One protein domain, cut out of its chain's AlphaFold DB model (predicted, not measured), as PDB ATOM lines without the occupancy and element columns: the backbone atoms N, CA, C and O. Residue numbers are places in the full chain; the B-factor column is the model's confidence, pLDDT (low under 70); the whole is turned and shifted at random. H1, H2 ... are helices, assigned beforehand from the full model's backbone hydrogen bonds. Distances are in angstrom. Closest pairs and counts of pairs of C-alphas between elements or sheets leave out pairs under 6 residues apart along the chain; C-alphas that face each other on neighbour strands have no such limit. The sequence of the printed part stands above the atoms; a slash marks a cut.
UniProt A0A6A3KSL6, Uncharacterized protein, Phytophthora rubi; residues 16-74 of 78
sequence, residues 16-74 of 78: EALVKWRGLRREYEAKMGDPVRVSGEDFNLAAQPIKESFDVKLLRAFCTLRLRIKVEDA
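Overview. This is residues 16 to 74 of the 78 residues of an uncharacterized protein of Phytophthora rubi (UniProt A0A6A3KSL6). One long helix, H1, makes one arm of a loose, open hook; after H1 the backbone folds back through two short helices, H2 and H3, to H4 and a tail, residues 68 to 74, and H1 stays apart from H3 and H4. The 59 printed residues hold four named helices, H1 to H4 in chain order, and no named strand: all helix. The whole is loose, with a radius of gyration of the C-alphas of 14.4 A, and flat, spanning 43 by 26 by 14 A.

Arrangement. H1, residues 16 to 39, has a kink of 35 degrees near residue 33. With residues 33 to 37 alone it touches H2, residues 43 to 46, only at the corner; the closest C-alphas, of Val 36 and Phe 43, are 6.5 A apart. H3, residues 50 to 53, is apart from H2. H3 and H4, residues 56 to 67, are close but not clearly touching; their closest C-alphas, of Lys 51 and Leu 59, are 7.5 A apart. Every O i to N i+4 pair is within hydrogen-bond range in H4, and 17 of 20 in H1; H2 and H3 are too short for such a pair.

Along the chain. H1 runs 34.8 A from C-alpha 16 at (-39.290, -20.665, -34.382); H2 measures 5.1 A and H3 4.9 A. H4 runs 15.2 A to C-alpha 67 at (-26.999, -29.070, -21.045).

Size, cuts and confidence. The farthest C-alphas, of Val 38 and Leu 65, are 42.9 A apart. The printed part has no cut, and its three links are tight. Residues 33 to 47 have pLDDT under 70.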
ATOM      1  N   GLU A  16     -37.917 -20.947 -33.953       93.06
ATOM      2  CA  GLU A  16     -39.290 -20.665 -34.382       93.06
ATOM      3  C   GLU A  16     -40.342 -21.234 -33.415       93.06
ATOM      4  O   GLU A  16     -41.309 -20.553 -33.072       93.06
ATOM      5  N   ALA A  17     -40.137 -22.460 -32.924       89.81
ATOM      6  CA  ALA A  17     -41.041 -23.095 -31.969       89.81
ATOM      7  C   ALA A  17     -41.035 -22.366 -30.618       89.81
ATOM      8  O   ALA A  17     -42.095 -22.158 -30.027       89.81
ATOM      9  N   LEU A  18     -39.865 -21.917 -30.159       89.88
ATOM     10  CA  LEU A  18     -39.728 -21.151 -28.919       89.88
ATOM     11  C   LEU A  18     -40.341 -19.747 -29.031       89.88
ATOM     12  O   LEU A  18     -40.972 -19.279 -28.083       89.88
ATOM     13  N   VAL A  19     -40.206 -19.082 -30.184       91.06
ATOM     14  CA  VAL A  19     -40.853 -17.785 -30.455       91.06
ATOM     15  C   VAL A  19     -42.373 -17.936 -30.469       91.06
ATOM     16  O   VAL A  19     -43.064 -17.176 -29.791       91.06
ATOM     17  N   LYS A  20     -42.896 -18.953 -31.169       91.50
ATOM     18  CA  LYS A  20     -44.331 -19.274 -31.179       91.50
ATOM     19  C   LYS A  20     -44.851 -19.566 -29.773       91.50
ATOM     20  O   LYS A  20     -45.847 -18.978 -29.358       91.50
ATOM     21  N   TRP A  21     -44.154 -20.416 -29.018       91.25
ATOM     22  CA  TRP A  21     -44.528 -20.735 -27.642       91.25
ATOM     23  C   TRP A  21     -44.543 -19.493 -26.751       91.25
ATOM     24  O   TRP A  21     -45.496 -19.307 -26.006       91.25
ATOM     25  N   ARG A  22     -43.554 -18.596 -26.866       88.50
ATOM     26  CA  ARG A  22     -43.514 -17.342 -26.098       88.50
ATOM     27  C   ARG A  22     -44.732 -16.453 -26.369       88.50
ATOM     28  O   ARG A  22     -45.250 -15.841 -25.440       88.50
ATOM     29  N   GLY A  23     -45.191 -16.385 -27.621       88.75
ATOM     30  CA  GLY A  23     -46.420 -15.674 -27.986       88.75
ATOM     31  C   GLY A  23     -47.654 -16.292 -27.326       88.75
ATOM     32  O   GLY A  23     -48.358 -15.616 -26.580       88.75
ATOM     33  N   LEU A  24     -47.846 -17.603 -27.510       89.19
ATOM     34  CA  LEU A  24     -48.956 -18.355 -26.908       89.19
ATOM     35  C   LEU A  24     -48.948 -18.277 -25.377       89.19
ATOM     36  O   LEU A  24     -50.001 -18.205 -24.749       89.19
ATOM     37  N   ARG A  25     -47.757 -18.270 -24.772       87.94
ATOM     38  CA  ARG A  25     -47.560 -18.159 -23.328       87.94
ATOM     39  C   ARG A  25     -48.054 -16.817 -22.794       87.94
ATOM     40  O   ARG A  25     -48.763 -16.819 -21.796       87.94
ATOM     41  N   ARG A  26     -47.770 -15.706 -23.486       86.06
ATOM     42  CA  ARG A  26     -48.312 -14.384 -23.124       86.06
ATOM     43  C   ARG A  26     -49.829 -14.329 -23.237       86.06
ATOM     44  O   ARG A  26     -50.470 -13.733 -22.384       86.06
ATOM     45  N   GLU A  27     -50.408 -14.933 -24.272       86.06
ATOM     46  CA  GLU A  27     -51.868 -14.980 -24.420       86.06
ATOM     47  C   GLU A  27     -52.528 -15.818 -23.321       86.06
ATOM     48  O   GLU A  27     -53.567 -15.433 -22.788       86.06
ATOM     49  N   TYR A  28     -51.922 -16.957 -22.981       85.31
ATOM     50  CA  TYR A  28     -52.330 -17.814 -21.870       85.31
ATOM     51  C   TYR A  28     -52.297 -17.053 -20.542       85.31
ATOM     52  O   TYR A  28     -53.297 -17.009 -19.833       85.31
ATOM     53  N   GLU A  29     -51.176 -16.397 -20.252       81.44
ATOM     54  CA  GLU A  29     -50.973 -15.564 -19.068       81.44
ATOM     55  C   GLU A  29     -51.982 -14.410 -19.013       81.44
ATOM     56  O   GLU A  29     -52.654 -14.229 -18.002       81.44
ATOM     57  N   ALA A  30     -52.182 -13.679 -20.112       82.06
ATOM     58  CA  ALA A  30     -53.159 -12.594 -20.175       82.06
ATOM     59  C   ALA A  30     -54.593 -13.080 -19.906       82.06
ATOM     60  O   ALA A  30     -55.330 -12.437 -19.162       82.06
ATOM     61  N   LYS A  31     -54.979 -14.238 -20.462       77.75
ATOM     62  CA  LYS A  31     -56.301 -14.842 -20.233       77.75
ATOM     63  C   LYS A  31     -56.463 -15.365 -18.806       77.75
ATOM     64  O   LYS A  31     -57.561 -15.292 -18.264       77.75
ATOM     65  N   MET A  32     -55.397 -15.889 -18.199       71.31
ATOM     66  CA  MET A  32     -55.430 -16.386 -16.820       71.31
ATOM     67  C   MET A  32     -55.347 -15.258 -15.778       71.31
ATOM     68  O   MET A  32     -55.771 -15.429 -14.639       71.31
ATOM     69  N   GLY A  33     -54.837 -14.089 -16.167       64.56
ATOM     70  CA  GLY A  33     -54.711 -12.924 -15.294       64.56
ATOM     71  C   GLY A  33     -56.035 -12.247 -14.966       64.56
ATOM     72  O   GLY A  33     -56.141 -11.645 -13.902       64.56
ATOM     73  N   ASP A  34     -57.048 -12.357 -15.830       61.22
ATOM     74  CA  ASP A  34     -58.373 -11.773 -15.575       61.22
ATOM     75  C   ASP A  34     -59.030 -12.399 -14.323       61.22
ATOM     76  O   ASP A  34     -59.367 -11.662 -13.395       61.22
ATOM     77  N   PRO A  35     -59.087 -13.742 -14.183       57.03
ATOM     78  CA  PRO A  35     -59.572 -14.385 -12.957       57.03
ATOM     79  C   PRO A  35     -58.645 -14.232 -11.735       57.03
ATOM     80  O   PRO A  35     -59.125 -14.004 -10.626       57.03
ATOM     81  N   VAL A  36     -57.320 -14.336 -11.910       56.69
ATOM     82  CA  VAL A  36     -56.343 -14.285 -10.798       56.69
ATOM     83  C   VAL A  36     -56.306 -12.905 -10.130       56.69
ATOM     84  O   VAL A  36     -56.263 -12.810  -8.904       56.69
ATOM     85  N   ARG A  37     -56.436 -11.821 -10.912       53.59
ATOM     86  CA  ARG A  37     -56.558 -10.448 -10.384       53.59
ATOM     87  C   ARG A  37     -57.816 -10.236  -9.542       53.59
ATOM     88  O   ARG A  37     -57.800  -9.379  -8.666       53.59
ATOM     89  N   VAL A  38     -58.882 -10.997  -9.795       54.38
ATOM     90  CA  VAL A  38     -60.124 -10.964  -9.004       54.38
ATOM     91  C   VAL A  38     -59.977 -11.756  -7.697       54.38
ATOM     92  O   VAL A  38     -60.558 -11.367  -6.689       54.38
ATOM     93  N   SER A  39     -59.177 -12.828  -7.695       58.31
ATOM     94  CA  SER A  39     -58.934 -13.680  -6.518       58.31
ATOM     95  C   SER A  39     -57.831 -13.162  -5.581       58.31
ATOM     96  O   SER A  39     -57.767 -13.576  -4.427       58.31
ATOM     97  N   GLY A  40     -56.959 -12.264  -6.057       55.81
ATOM     98  CA  GLY A  40     -55.832 -11.731  -5.279       55.81
ATOM     99  C   GLY A  40     -54.657 -12.704  -5.123       55.81
ATOM    100  O   GLY A  40     -53.789 -12.476  -4.282       55.81
ATOM    101  N   GLU A  41     -54.621 -13.780  -5.911       59.34
ATOM    102  CA  GLU A  41     -53.507 -14.731  -5.922       59.34
ATOM    103  C   GLU A  41     -52.315 -14.171  -6.708       59.34
ATOM    104  O   GLU A  41     -52.470 -13.406  -7.664       59.34
ATOM    105  N   ASP A  42     -51.103 -14.553  -6.303       58.69
ATOM    106  CA  ASP A  42     -49.882 -14.092  -6.954       58.69
ATOM    107  C   ASP A  42     -49.777 -14.706  -8.358       58.69
ATOM    108  O   ASP A  42     -49.638 -15.918  -8.535       58.69
ATOM    109  N   PHE A  43     -49.845 -13.860  -9.383       55.53
ATOM    110  CA  PHE A  43     -49.889 -14.268 -10.788       55.53
ATOM    111  C   PHE A  43     -48.695 -15.141 -11.206       55.53
ATOM    112  O   PHE A  43     -48.834 -16.056 -12.019       55.53
ATOM    113  N   ASN A  44     -47.529 -14.897 -10.601       58.34
ATOM    114  CA  ASN A  44     -46.319 -15.684 -10.834       58.34
ATOM    115  C   ASN A  44     -46.386 -17.095 -10.223       58.34
ATOM    116  O   ASN A  44     -45.687 -17.982 -10.701       58.34
ATOM    117  N   LEU A  45     -47.219 -17.313  -9.200       56.25
ATOM    118  CA  LEU A  45     -47.452 -18.630  -8.595       56.25
ATOM    119  C   LEU A  45     -48.537 -19.423  -9.337       56.25
ATOM    120  O   LEU A  45     -48.513 -20.651  -9.318       56.25
ATOM    121  N   ALA A  46     -49.470 -18.736 -10.004       58.47
ATOM    122  CA  ALA A  46     -50.561 -19.365 -10.752       58.47
ATOM    123  C   ALA A  46     -50.146 -19.843 -12.159       58.47
ATOM    124  O   ALA A  46     -50.740 -20.771 -12.717       58.47
ATOM    125  N   ALA A  47     -49.131 -19.219 -12.764       68.19
ATOM    126  CA  ALA A  47     -48.660 -19.598 -14.090       68.19
ATOM    127  C   ALA A  47     -47.861 -20.913 -14.056       68.19
ATOM    128  O   ALA A  47     -47.019 -21.128 -13.190       68.19
ATOM    129  N   GLN A  48     -48.076 -21.785 -15.049       79.19
ATOM    130  CA  GLN A  48     -47.374 -23.070 -15.109       79.19
ATOM    131  C   GLN A  48     -45.850 -22.849 -15.237       79.19
ATOM    132  O   GLN A  48     -45.431 -22.061 -16.091       79.19
ATOM    133  N   PRO A  49     -45.007 -23.571 -14.487       82.88
ATOM    134  CA  PRO A  49     -43.552 -23.574 -14.654       82.88
ATOM    135  C   PRO A  49     -43.104 -23.762 -16.121       82.88
ATOM    136  O   PRO A  49     -43.747 -24.466 -16.918       82.88
ATOM    137  N   ILE A  50     -41.993 -23.135 -16.520       85.00
ATOM    138  CA  ILE A  50     -41.430 -23.266 -17.879       85.00
ATOM    139  C   ILE A  50     -40.955 -24.703 -18.090       85.00
ATOM    140  O   ILE A  50     -41.273 -25.311 -19.112       85.00
ATOM    141  N   LYS A  51     -40.288 -25.287 -17.094       86.06
ATOM    142  CA  LYS A  51     -39.885 -26.695 -17.054       86.06
ATOM    143  C   LYS A  51     -41.054 -27.638 -17.326       86.06
ATOM    144  O   LYS A  51     -40.936 -28.537 -18.153       86.06
ATOM    145  N   GLU A  52     -42.204 -27.394 -16.704       85.62
ATOM    146  CA  GLU A  52     -43.423 -28.189 -16.911       85.62
ATOM    147  C   GLU A  52     -44.096 -27.925 -18.262       85.62
ATOM    148  O   GLU A  52     -44.939 -28.701 -18.719       85.62
ATOM    149  N   SER A  53     -43.718 -26.839 -18.937       88.94
ATOM    150  CA  SER A  53     -44.190 -26.533 -20.284       88.94
ATOM    151  C   SER A  53     -43.501 -27.392 -21.342       88.94
ATOM    152  O   SER A  53     -44.074 -27.576 -22.410       88.94
ATOM    153  N   PHE A  54     -42.336 -27.984 -21.079       89.38
ATOM    154  CA  PHE A  54     -41.710 -28.908 -22.026       89.38
ATOM    155  C   PHE A  54     -42.460 -30.240 -22.134       89.38
ATOM    156  O   PHE A  54     -42.983 -30.775 -21.155       89.38
ATOM    157  N   ASP A  55     -42.450 -30.825 -23.333       91.38
ATOM    158  CA  ASP A  55     -42.654 -32.266 -23.457       91.38
ATOM    159  C   ASP A  55     -41.595 -33.015 -22.627       91.38
ATOM    160  O   ASP A  55     -40.411 -32.676 -22.648       91.38
ATOM    161  N   VAL A  56     -42.008 -34.055 -21.901       89.56
ATOM    162  CA  VAL A  56     -41.138 -34.764 -20.946       89.56
ATOM    163  C   VAL A  56     -39.940 -35.413 -21.642       89.56
ATOM    164  O   VAL A  56     -38.827 -35.408 -21.108       89.56
ATOM    165  N   LYS A  57     -40.140 -35.967 -22.844       91.75
ATOM    166  CA  LYS A  57     -39.058 -36.589 -23.615       91.75
ATOM    167  C   LYS A  57     -38.127 -35.520 -24.166       91.75
ATOM    168  O   LYS A  57     -36.912 -35.707 -24.120       91.75
ATOM    169  N   LEU A  58     -38.681 -34.398 -24.626       92.50
ATOM    170  CA  LEU A  58     -37.901 -33.256 -25.091       92.50
ATOM    171  C   LEU A  58     -37.039 -32.662 -23.974       92.50
ATOM    172  O   LEU A  58     -35.844 -32.471 -24.183       92.50
ATOM    173  N   LEU A  59     -37.614 -32.422 -22.792       92.31
ATOM    174  CA  LEU A  59     -36.895 -31.899 -21.631       92.31
ATOM    175  C   LEU A  59     -35.743 -32.825 -21.248       92.31
ATOM    176  O   LEU A  59     -34.608 -32.379 -21.108       92.31
ATOM    177  N   ARG A  60     -36.017 -34.131 -21.148       92.25
ATOM    178  CA  ARG A  60     -34.993 -35.132 -20.833       92.25
ATOM    179  C   ARG A  60     -33.875 -35.129 -21.873       92.25
ATOM    180  O   ARG A  60     -32.708 -35.052 -21.500       92.25
ATOM    181  N   ALA A  61     -34.212 -35.182 -23.161       91.94
ATOM    182  CA  ALA A  61     -33.221 -35.166 -24.232       91.94
ATOM    183  C   ALA A  61     -32.390 -33.875 -24.217       91.94
ATOM    184  O   ALA A  61     -31.172 -33.925 -24.371       91.94
ATOM    185  N   PHE A  62     -33.020 -32.724 -23.985       90.12
ATOM    186  CA  PHE A  62     -32.340 -31.436 -23.931       90.12
ATOM    187  C   PHE A  62     -31.382 -31.339 -22.734       90.12
ATOM    188  O   PHE A  62     -30.201 -31.029 -22.924       90.12
ATOM    189  N   CYS A  63     -31.843 -31.688 -21.529       91.75
ATOM    190  CA  CYS A  63     -31.013 -31.713 -20.325       91.75
ATOM    191  C   CYS A  63     -29.817 -32.661 -20.480       91.75
ATOM    192  O   CYS A  63     -28.683 -32.257 -20.233       91.75
ATOM    193  N   THR A  64     -30.041 -33.891 -20.952       91.56
ATOM    194  CA  THR A  64     -28.978 -34.899 -21.073       91.56
ATOM    195  C   THR A  64     -27.993 -34.592 -22.202       91.56
ATOM    196  O   THR A  64     -26.785 -34.686 -21.998       91.56
ATOM    197  N   LEU A  65     -28.478 -34.234 -23.397       91.31
ATOM    198  CA  LEU A  65     -27.635 -34.154 -24.597       91.31
ATOM    199  C   LEU A  65     -26.994 -32.782 -24.804       91.31
ATOM    200  O   LEU A  65     -25.896 -32.704 -25.354       91.31
ATOM    201  N   ARG A  66     -27.677 -31.698 -24.414       89.25
ATOM    202  CA  ARG A  66     -27.204 -30.325 -24.652       89.25
ATOM    203  C   ARG A  66     -26.648 -29.680 -23.394       89.25
ATOM    204  O   ARG A  66     -25.556 -29.129 -23.454       89.25
ATOM    205  N   LEU A  67     -27.376 -29.762 -22.283       88.38
ATOM    206  CA  LEU A  67     -26.999 -29.070 -21.045       88.38
ATOM    207  C   LEU A  67     -26.078 -29.897 -20.137       88.38
ATOM    208  O   LEU A  67     -25.364 -29.322 -19.326       88.38
ATOM    209  N   ARG A  68     -26.065 -31.230 -20.293       91.75
ATOM    210  CA  ARG A  68     -25.306 -32.184 -19.461       91.75
ATOM    211  C   ARG A  68     -25.622 -32.080 -17.963       91.75
ATOM    212  O   ARG A  68     -24.749 -32.285 -17.125       91.75
ATOM    213  N   ILE A  69     -26.881 -31.805 -17.640       91.56
ATOM    214  CA  ILE A  69     -27.403 -31.771 -16.267       91.56
ATOM    215  C   ILE A  69     -28.519 -32.800 -16.109       91.56
ATOM    216  O   ILE A  69     -29.077 -33.291 -17.100       91.56
ATOM    217  N   LYS A  70     -28.890 -33.115 -14.867       89.56
ATOM    218  CA  LYS A  70     -30.102 -33.895 -14.627       89.56
ATOM    219  C   LYS A  70     -31.335 -33.004 -14.769       89.56
ATOM    220  O   LYS A  70     -31.286 -31.800 -14.543       89.56
ATOM    221  N   VAL A  71     -32.466 -33.612 -15.122       86.31
ATOM    222  CA  VAL A  71     -33.748 -32.893 -15.245       86.31
ATOM    223  C   VAL A  71     -34.174 -32.287 -13.905       86.31
ATOM    224  O   VAL A  71     -34.757 -31.210 -13.874       86.31
ATOM    225  N   GLU A  72     -33.875 -32.960 -12.796       88.56
ATOM    226  CA  GLU A  72     -34.119 -32.488 -11.428       88.56
ATOM    227  C   GLU A  72     -33.397 -31.167 -11.124       88.56
ATOM    228  O   GLU A  72     -34.024 -30.271 -10.567       88.56
ATOM    229  N   ASP A  73     -32.176 -30.991 -11.634       86.75
ATOM    230  CA  ASP A  73     -31.357 -29.790 -11.425       86.75
ATOM    231  C   ASP A  73     -31.760 -28.604 -12.325       86.75
ATOM    232  O   ASP A  73     -31.289 -27.486 -12.130       86.75
ATOM    233  N   ALA A  74     -32.619 -28.822 -13.329       84.38
ATOM    234  CA  ALA A  74     -33.106 -27.748 -14.191       84.38
ATOM    235  C   ALA A  74     -34.088 -26.843 -13.427       84.38
ATOM    236  O   ALA A  74     -35.090 -27.330 -12.890       84.38
TER     237      ALA A  74